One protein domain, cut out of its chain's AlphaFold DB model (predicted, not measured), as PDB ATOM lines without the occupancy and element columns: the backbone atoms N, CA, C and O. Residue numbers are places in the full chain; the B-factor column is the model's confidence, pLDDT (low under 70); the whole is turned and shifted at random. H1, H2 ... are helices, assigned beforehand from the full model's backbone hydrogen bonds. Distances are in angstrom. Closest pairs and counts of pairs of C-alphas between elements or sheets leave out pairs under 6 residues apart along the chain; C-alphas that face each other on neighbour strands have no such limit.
ATOM      1  N   ASP A  15      92.821 110.435  66.701       88.19
ATOM      2  CA  ASP A  15      92.534 109.037  66.362       88.19
ATOM      3  C   ASP A  15      93.718 108.332  65.695       88.19
ATOM      4  O   ASP A  15      94.037 107.192  66.030       88.19
ATOM      5  N   GLN A  16      94.412 109.001  64.772       87.81
ATOM      6  CA  GLN A  16      95.572 108.415  64.099       87.81
ATOM      7  C   GLN A  16      96.741 108.228  65.066       87.81
ATOM      8  O   GLN A  16      97.415 107.198  65.019       87.81
ATOM      9  N   ARG A  17      96.975 109.188  65.971       89.25
ATOM     10  CA  ARG A  17      97.980 109.043  67.035       89.25
ATOM     11  C   ARG A  17      97.632 107.869  67.940       89.25
ATOM     12  O   ARG A  17      98.513 107.069  68.240       89.25
ATOM     13  N   MET A  18      96.366 107.729  68.325       91.25
ATOM     14  CA  MET A  18      95.900 106.620  69.155       91.25
ATOM     15  C   MET A  18      96.092 105.267  68.454       91.25
ATOM     16  O   MET A  18      96.656 104.346  69.044       91.25
ATOM     17  N   GLN A  19      95.704 105.154  67.181       91.31
ATOM     18  CA  GLN A  19      95.895 103.934  66.393       91.31
ATOM     19  C   GLN A  19      97.375 103.596  66.178       91.31
ATOM     20  O   GLN A  19      97.755 102.424  66.227       91.31
ATOM     21  N   MET A  20      98.226 104.606  65.991       91.00
ATOM     22  CA  MET A  20      99.673 104.420  65.914       91.00
ATOM     23  C   MET A  20     100.238 103.918  67.243       91.00
ATOM     24  O   MET A  20     101.006 102.959  67.254       91.00
ATOM     25  N   HIS A  21      99.821 104.502  68.369       92.81
ATOM     26  CA  HIS A  21     100.230 104.027  69.688       92.81
ATOM     27  C   HIS A  21      99.752 102.592  69.963       92.81
ATOM     28  O   HIS A  21     100.510 101.820  70.549       92.81
ATOM     29  N   ASP A  22      98.560 102.192  69.503       93.38
ATOM     30  CA  ASP A  22      98.105 100.792  69.557       93.38
ATOM     31  C   ASP A  22      98.994  99.865  68.712       93.38
ATOM     32  O   ASP A  22      99.411  98.807  69.189       93.38
ATOM     33  N   ALA A  23      99.326 100.269  67.481       92.81
ATOM     34  CA  ALA A  23     100.228  99.518  66.609       92.81
ATOM     35  C   ALA A  23     101.605  99.343  67.256       92.81
ATOM     36  O   ALA A  23     102.118  98.228  67.333       92.81
ATOM     37  N   TYR A  24     102.166 100.428  67.788       92.94
ATOM     38  CA  TYR A  24     103.446 100.409  68.481       92.94
ATOM     39  C   TYR A  24     103.407  99.533  69.735       92.94
ATOM     40  O   TYR A  24     104.311  98.731  69.954       92.94
ATOM     41  N   ARG A  25     102.342  99.622  70.538       93.94
ATOM     42  CA  ARG A  25     102.170  98.775  71.723       93.94
ATOM     43  C   ARG A  25     102.144  97.295  71.352       93.94
ATOM     44  O   ARG A  25     102.788  96.494  72.024       93.94
ATOM     45  N   LYS A  26     101.409  96.932  70.297       94.06
ATOM     46  CA  LYS A  26     101.360  95.551  69.802       94.06
ATOM     47  C   LYS A  26     102.716  95.106  69.286       94.06
ATOM     48  O   LYS A  26     103.148  94.029  69.667       94.06
ATOM     49  N   PHE A  27     103.397  95.951  68.515       94.00
ATOM     50  CA  PHE A  27     104.761  95.699  68.066       94.00
ATOM     51  C   PHE A  27     105.692  95.401  69.244       94.00
ATOM     52  O   PHE A  27     106.267  94.326  69.271       94.00
ATOM     53  N   VAL A  28     105.776  96.271  70.255       92.88
ATOM     54  CA  VAL A  28     106.654  96.064  71.426       92.88
ATOM     55  C   VAL A  28     106.323  94.772  72.179       92.88
ATOM     56  O   VAL A  28     107.214  94.128  72.720       92.88
ATOM     57  N   ALA A  29     105.053  94.363  72.208       93.69
ATOM     58  CA  ALA A  29     104.642  93.123  72.863       93.69
ATOM     59  C   ALA A  29     105.045  91.846  72.097       93.69
ATOM     60  O   ALA A  29     105.056  90.774  72.697       93.69
ATOM     61  N   MET A  30     105.334  91.942  70.795       92.50
ATOM     62  CA  MET A  30     105.623  90.790  69.928       92.50
ATOM     63  C   MET A  30     106.981  90.858  69.219       92.50
ATOM     64  O   MET A  30     107.353  89.901  68.546       92.50
ATOM     65  N   CYS A  31     107.689  91.985  69.305       93.50
ATOM     66  CA  CYS A  31     108.905  92.217  68.543       93.50
ATOM     67  C   CYS A  31     110.037  91.312  69.024       93.50
ATOM     68  O   CYS A  31     110.164  91.010  70.213       93.50
ATOM     69  N   THR A  32     110.896  90.925  68.090       93.50
ATOM     70  CA  THR A  32     112.160  90.275  68.430       93.50
ATOM     71  C   THR A  32     113.160  91.295  68.977       93.50
ATOM     72  O   THR A  32     112.992  92.507  68.822       93.50
ATOM     73  N   GLU A  33     114.244  90.815  69.586       92.81
ATOM     74  CA  GLU A  33     115.349  91.691  69.992       92.81
ATOM     75  C   GLU A  33     115.929  92.450  68.786       92.81
ATOM     76  O   GLU A  33     116.140  93.656  68.860       92.81
ATOM     77  N   GLN A  34     116.065  91.779  67.637       91.69
ATOM     78  CA  GLN A  34     116.551  92.382  66.393       91.69
ATOM     79  C   GLN A  34     115.635  93.510  65.885       91.69
ATOM     80  O   GLN A  34     116.125  94.551  65.442       91.69
ATOM     81  N   ASP A  35     114.313  93.329  65.963       92.31
ATOM     82  CA  ASP A  35     113.342  94.371  65.614       92.31
ATOM     83  C   ASP A  35     113.485  95.592  66.534       92.31
ATOM     84  O   ASP A  35     113.449  96.741  66.082       92.31
ATOM     85  N   TYR A  36     113.655  95.347  67.835       90.88
ATOM     86  CA  TYR A  36     113.831  96.407  68.817       90.88
ATOM     87  C   TYR A  36     115.150  97.162  68.600       90.88
ATOM     88  O   TYR A  36     115.169  98.393  68.608       90.88
ATOM     89  N   GLU A  37     116.247  96.455  68.323       92.81
ATOM     90  CA  GLU A  37     117.528  97.070  67.976       92.81
ATOM     91  C   GLU A  37     117.441  97.927  66.709       92.81
ATOM     92  O   GLU A  37     117.976  99.037  66.683       92.81
ATOM     93  N   ALA A  38     116.768  97.443  65.660       91.62
ATOM     94  CA  ALA A  38     116.565  98.208  64.431       91.62
ATOM     95  C   ALA A  38     115.818  99.520  64.714       91.62
ATOM     96  O   ALA A  38     116.251 100.592  64.279       91.62
ATOM     97  N   LEU A  39     114.764  99.464  65.535       91.56
ATOM     98  CA  LEU A  39     114.040 100.655  65.973       91.56
ATOM     99  C   LEU A  39     114.936 101.627  66.763       91.56
ATOM    100  O   LEU A  39     114.869 102.839  66.553       91.56
ATOM    101  N   MET A  40     115.794 101.118  67.648       91.62
ATOM    102  CA  MET A  40     116.717 101.948  68.429       91.62
ATOM    103  C   MET A  40     117.803 102.594  67.559       91.62
ATOM    104  O   MET A  40     118.128 103.764  67.768       91.62
ATOM    105  N   ARG A  41     118.312 101.892  66.537       91.50
ATOM    106  CA  ARG A  41     119.236 102.474  65.546       91.50
ATOM    107  C   ARG A  41     118.567 103.593  64.751       91.50
ATOM    108  O   ARG A  41     119.190 104.629  64.530       91.50
ATOM    109  N   LEU A  42     117.304 103.421  64.356       91.06
ATOM    110  CA  LEU A  42     116.541 104.479  63.688       91.06
ATOM    111  C   LEU A  42     116.326 105.691  64.589       91.06
ATOM    112  O   LEU A  42     116.467 106.828  64.141       91.06
ATOM    113  N   ARG A  43     116.014 105.458  65.867       91.31
ATOM    114  CA  ARG A  43     115.877 106.532  66.850       91.31
ATOM    115  C   ARG A  43     117.148 107.376  66.923       91.31
ATOM    116  O   ARG A  43     117.048 108.598  66.882       91.31
ATOM    117  N   GLU A  44     118.313 106.737  66.990       90.81
ATOM    118  CA  GLU A  44     119.599 107.440  67.051       90.81
ATOM    119  C   GLU A  44     119.892 108.233  65.767       90.81
ATOM    120  O   GLU A  44     120.440 109.327  65.829       90.81
ATOM    121  N   GLN A  45     119.466 107.740  64.599       89.31
ATOM    122  CA  GLN A  45     119.602 108.474  63.333       89.31
ATOM    123  C   GLN A  45     118.672 109.693  63.242       89.31
ATOM    124  O   GLN A  45     119.039 110.719  62.667       89.31
ATOM    125  N   VAL A  46     117.457 109.591  63.786       86.81
ATOM    126  CA  VAL A  46     116.464 110.675  63.746       86.81
ATOM    127  C   VAL A  46     116.736 111.739  64.806       86.81
ATOM    128  O   VAL A  46     116.563 112.927  64.538       86.81
ATOM    129  N   ALA A  47     117.141 111.324  66.003       86.88
ATOM    130  CA  ALA A  47     117.322 112.189  67.159       86.88
ATOM    131  C   ALA A  47     118.550 111.736  67.975       86.88
ATOM    132  O   ALA A  47     118.390 111.184  69.070       86.88
ATOM    133  N   PRO A  48     119.772 111.952  67.452       87.50
ATOM    134  CA  PRO A  48     121.002 111.467  68.074       87.50
ATOM    135  C   PRO A  48     121.180 112.053  69.474       87.50
ATOM    136  O   PRO A  48     121.076 113.268  69.672       87.50
ATOM    137  N   GLY A  49     121.417 111.185  70.461       85.44
ATOM    138  CA  GLY A  49     121.549 111.572  71.868       85.44
ATOM    139  C   GLY A  49     120.288 112.184  72.502       85.44
ATOM    140  O   GLY A  49     120.372 112.745  73.596       85.44
ATOM    141  N   GLN A  50     119.123 112.100  71.850       83.81
ATOM    142  CA  GLN A  50     117.877 112.697  72.328       83.81
ATOM    143  C   GLN A  50     116.754 111.666  72.492       83.81
ATOM    144  O   GLN A  50     116.746 110.563  71.938       83.81
ATOM    145  N   VAL A  51     115.766 112.016  73.314       79.81
ATOM    146  CA  VAL A  51     114.498 111.284  73.383       79.81
ATOM    147  C   VAL A  51     113.556 111.900  72.356       79.81
ATOM    148  O   VAL A  51     113.252 113.086  72.435       79.81
ATOM    149  N   CYS A  52     113.079 111.097  71.405       85.19
ATOM    150  CA  CYS A  52     112.030 111.503  70.476       85.19
ATOM    151  C   CYS A  52     110.768 110.670  70.696       85.19
ATOM    152  O   CYS A  52     110.826 109.490  71.043       85.19
ATOM    153  N   SER A  53     109.611 111.289  70.464       87.12
ATOM    154  CA  SER A  53     108.338 110.573  70.423       87.12
ATOM    155  C   SER A  53     108.359 109.515  69.319       87.12
ATOM    156  O   SER A  53     108.902 109.744  68.238       87.12
ATOM    157  N   ILE A  54     107.702 108.381  69.553       88.06
ATOM    158  CA  ILE A  54     107.498 107.361  68.519       88.06
ATOM    159  C   ILE A  54     106.692 107.904  67.324       88.06
ATOM    160  O   ILE A  54     106.977 107.543  66.186       88.06
ATOM    161  N   VAL A  55     105.772 108.855  67.553       87.06
ATOM    162  CA  VAL A  55     105.063 109.579  66.478       87.06
ATOM    163  C   VAL A  55     106.073 110.307  65.588       87.06
ATOM    164  O   VAL A  55     105.999 110.239  64.363       87.06
ATOM    165  N   THR A  56     107.026 111.005  66.210       86.44
ATOM    166  CA  THR A  56     108.074 111.775  65.530       86.44
ATOM    167  C   THR A  56     109.021 110.862  64.763       86.44
ATOM    168  O   THR A  56     109.343 111.158  63.613       86.44
ATOM    169  N   LEU A  57     109.419 109.744  65.374       89.56
ATOM    170  CA  LEU A  57     110.275 108.739  64.753       89.56
ATOM    171  C   LEU A  57     109.623 108.175  63.489       89.56
ATOM    172  O   LEU A  57     110.187 108.299  62.408       89.56
ATOM    173  N   ILE A  58     108.400 107.652  63.609       89.00
ATOM    174  CA  ILE A  58     107.665 107.073  62.481       89.00
ATOM    175  C   ILE A  58     107.428 108.133  61.403       89.00
ATOM    176  O   ILE A  58     107.708 107.884  60.236       89.00
ATOM    177  N   SER A  59     107.000 109.343  61.775       87.56
ATOM    178  CA  SER A  59     106.822 110.432  60.803       87.56
ATOM    179  C   SER A  59     108.103 110.729  60.025       87.56
ATOM    180  O   SER A  59     108.053 110.913  58.815       87.56
ATOM    181  N   SER A  60     109.249 110.732  60.708       87.12
ATOM    182  CA  SER A  60     110.551 110.959  60.076       87.12
ATOM    183  C   SER A  60     110.935 109.812  59.141       87.12
ATOM    184  O   SER A  60     111.453 110.072  58.059       87.12
ATOM    185  N   CYS A  61     110.635 108.563  59.516       88.62
ATOM    186  CA  CYS A  61     110.863 107.402  58.658       88.62
ATOM    187  C   CYS A  61     110.034 107.468  57.371       88.62
ATOM    188  O   CYS A  61     110.573 107.272  56.293       88.62
ATOM    189  N   TYR A  62     108.749 107.821  57.449       85.75
ATOM    190  CA  TYR A  62     107.906 107.941  56.250       85.75
ATOM    191  C   TYR A  62     108.269 109.134  55.354       85.75
ATOM    192  O   TYR A  62     107.928 109.137  54.176       85.75
ATOM    193  N   GLN A  63     108.976 110.135  55.883       83.94
ATOM    194  CA  GLN A  63     109.463 111.279  55.105       83.94
ATOM    195  C   GLN A  63     110.817 111.046  54.448       83.94
ATOM    196  O   GLN A  63     111.150 111.729  53.480       83.94
ATOM    197  N   LYS A  64     111.612 110.115  54.978       84.94
ATOM    198  CA  LYS A  64     112.951 109.813  54.484       84.94
ATOM    199  C   LYS A  64     113.010 108.346  54.060       84.94
ATOM    200  O   LYS A  64     113.099 107.479  54.928       84.94
ATOM    201  N   PRO A  65     113.002 108.040  52.752       79.50
ATOM    202  CA  PRO A  65     112.966 106.657  52.275       79.50
ATOM    203  C   PRO A  65     114.142 105.810  52.792       79.50
ATOM    204  O   PRO A  65     113.966 104.626  53.047       79.50
ATOM    205  N   GLU A  66     115.302 106.427  53.035       85.00
ATOM    206  CA  GLU A  66     116.476 105.785  53.652       85.00
ATOM    207  C   GLU A  66     116.220 105.262  55.080       85.00
ATOM    208  O   GLU A  66     116.752 104.228  55.468       85.00
ATOM    209  N   LEU A  67     115.373 105.945  55.856       86.50
ATOM    210  CA  LEU A  67     114.993 105.528  57.208       86.50
ATOM    211  C   LEU A  67     113.847 104.514  57.190       86.50
ATOM    212  O   LEU A  67     113.724 103.702  58.105       86.50
ATOM    213  N   LEU A  68     112.994 104.573  56.165       86.25
ATOM    214  CA  LEU A  68     111.885 103.639  56.010       86.25
ATOM    215  C   LEU A  68     112.381 102.213  55.752       86.25
ATOM    216  O   LEU A  68     111.805 101.274  56.293       86.25
ATOM    217  N   ASP A  69     113.459 102.056  54.979       86.62
ATOM    218  CA  ASP A  69     114.086 100.751  54.718       86.62
ATOM    219  C   ASP A  69     114.635 100.104  56.003       86.62
ATOM    220  O   ASP A  69     114.573  98.892  56.186       86.62
ATOM    221  N   GLY A  70     115.082 100.930  56.953       85.94
ATOM    222  CA  GLY A  70     115.541 100.480  58.266       85.94
ATOM    223  C   GLY A  70     114.425 100.170  59.270       85.94
ATOM    224  O   GLY A  70     114.732  99.764  60.395       85.94
ATOM    225  N   MET A  71     113.145 100.391  58.932       90.12
ATOM    226  CA  MET A  71     112.049 100.107  59.861       90.12
ATOM    227  C   MET A  71     111.810  98.602  60.012       90.12
ATOM    228  O   MET A  71     111.818  97.871  59.023       90.12
ATOM    229  N   PRO A  72     111.479  98.131  61.229       92.19
ATOM    230  CA  PRO A  72     111.082  96.746  61.435       92.19
ATOM    231  C   PRO A  72     109.869  96.390  60.569       92.19
ATOM    232  O   PRO A  72     108.814  97.026  60.681       92.19
ATOM    233  N   SER A  73     109.985  95.345  59.747       88.88
ATOM    234  CA  SER A  73     108.916  94.899  58.843       88.88
ATOM    235  C   SER A  73     107.603  94.632  59.583       88.88
ATOM    236  O   SER A  73     106.534  95.001  59.099       88.88
ATOM    237  N   SER A  74     107.685  94.074  60.795       90.06
ATOM    238  CA  SER A  74     106.539  93.819  61.676       90.06
ATOM    239  C   SER A  74     105.802  95.108  62.061       90.06
ATOM    240  O   SER A  74     104.572  95.151  62.051       90.06
ATOM    241  N   LEU A  75     106.537  96.189  62.347       91.00
ATOM    242  CA  LEU A  75     105.946  97.492  62.661       91.00
ATOM    243  C   LEU A  75     105.327  98.132  61.414       91.00
ATOM    244  O   LEU A  75     104.207  98.632  61.475       91.00
ATOM    245  N   VAL A  76     106.022  98.074  60.273       90.56
ATOM    246  CA  VAL A  76     105.504  98.586  58.994       90.56
ATOM    247  C   VAL A  76     104.204  97.878  58.612       90.56
ATOM    248  O   VAL A  76     103.259  98.531  58.173       90.56
ATOM    249  N   GLN A  77     104.124  96.562  58.806       90.62
ATOM    250  CA  GLN A  77     102.913  95.796  58.533       90.62
ATOM    251  C   GLN A  77     101.752  96.242  59.433       90.62
ATOM    252  O   GLN A  77     100.687  96.573  58.918       90.62
ATOM    253  N   LEU A  78     101.982  96.370  60.746       92.06
ATOM    254  CA  LEU A  78     100.961  96.825  61.699       92.06
ATOM    255  C   LEU A  78     100.431  98.232  61.380       92.06
ATOM    256  O   LEU A  78      99.246  98.510  61.599       92.06
ATOM    257  N   LEU A  79     101.295  99.119  60.880       90.62
ATOM    258  CA  LEU A  79     100.908 100.456  60.435       90.62
ATOM    259  C   LEU A  79     100.096 100.398  59.134       90.62
ATOM    260  O   LEU A  79      99.037 101.023  59.052       90.62
ATOM    261  N   LYS A  80     100.518  99.586  58.156       89.12
ATOM    262  CA  LYS A  80      99.787  99.376  56.894       89.12
ATOM    263  C   LYS A  80      98.389  98.799  57.113       89.12
ATOM    264  O   LYS A  80      97.441  99.300  56.520       89.12
ATOM    265  N   GLU A  81      98.234  97.818  58.004       89.38
ATOM    266  CA  GLU A  81      96.929  97.230  58.357       89.38
ATOM    267  C   GLU A  81      95.939  98.259  58.925       89.38
ATOM    268  O   GLU A  81      94.727  98.092  58.819       89.38
TER     269      GLU A  81
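What this domain is: This is residues 15 to 81 of the 94 residues of an uncharacterized protein of Comamonas thiooxydans (UniProt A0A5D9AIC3). Two longer helices, H1 and H2, make a V, and H3 starts in the open mouth of that V and runs away from its plane. The short H4 turns the path at the far end of H3, and H5 comes back from there to pack on H1. The printed part has 67 residues with five named helices, in the order H1, H2, H3, H4, H5, and no named strand; its class is all helix. It is compact, with a radius of gyration of the C-alphas of 11.1 A, and its rounded outline spans 27 by 27 by 22 A.

How they stand to each other: Start with H1, residues 15 to 30, and go through the tight link to H2, residues 33 to 46. These two are close but not clearly touching: their closest C-alphas, of Val 28 and Tyr 36, are 7.6 A apart. Their lines stand at a steep tilt of 44 degrees, and they run opposite ways. Next comes H3, residues 54 to 63, which touches H2 at residues 42 to 46 of H2 alone; the closest C-alphas, of Arg 43 and Leu 57, are 6.4 A apart. H3 is about perpendicular to H2, at 74 degrees. H3 is close to H1 but not clearly touching, with the C-alphas of Arg 17 and Val 55 closest at 7.1 A. H4, residues 65 to 69, touches H3 only at the corner by their link, where the closest C-alphas, of Cys 61 and Leu 68, are 4.7 A apart. Look last at H5, residues 73 to 81, which touches H1 at residues 20 to 27 of H1 alone; the closest C-alphas, of Ala 23 and Leu 78, are 5.6 A apart. H5 and H1 run opposite ways at a shallow tilt of 35.0 degrees, only just short of steep. H1 and H4 are apart, and so are H3 and H5. In H1, H2, H3, H4 and H5 every O i to N i+4 pair is within hydrogen-bond range.

Where its parts are: Find C-alpha 15 at (92.534, 109.037, 66.362); from there H1 runs 22.7 A to Met 30. H2 goes from Glu 33 to Val 46, 20.0 A. Find C-alpha 54 at (107.498, 107.361, 68.519), where H3 begins its 14.1 A to Gln 63. H4 goes from Pro 65 to Asp 69, 6.5 A. H5 covers 12.2 A from Ser 73 to C-alpha 81 at (96.929, 97.230, 58.357).

The domain as a whole: The two C-alphas farthest apart are those of Gly 49 and Glu 81, 31.5 A. The printed part has no cut. The links H1 to H2, H3 to H4 and H4 to H5 are tight, and the link H2 to H3, with 7 residues, is short. The mean pLDDT of the printed part is 89.4, and no printed residue is under 70.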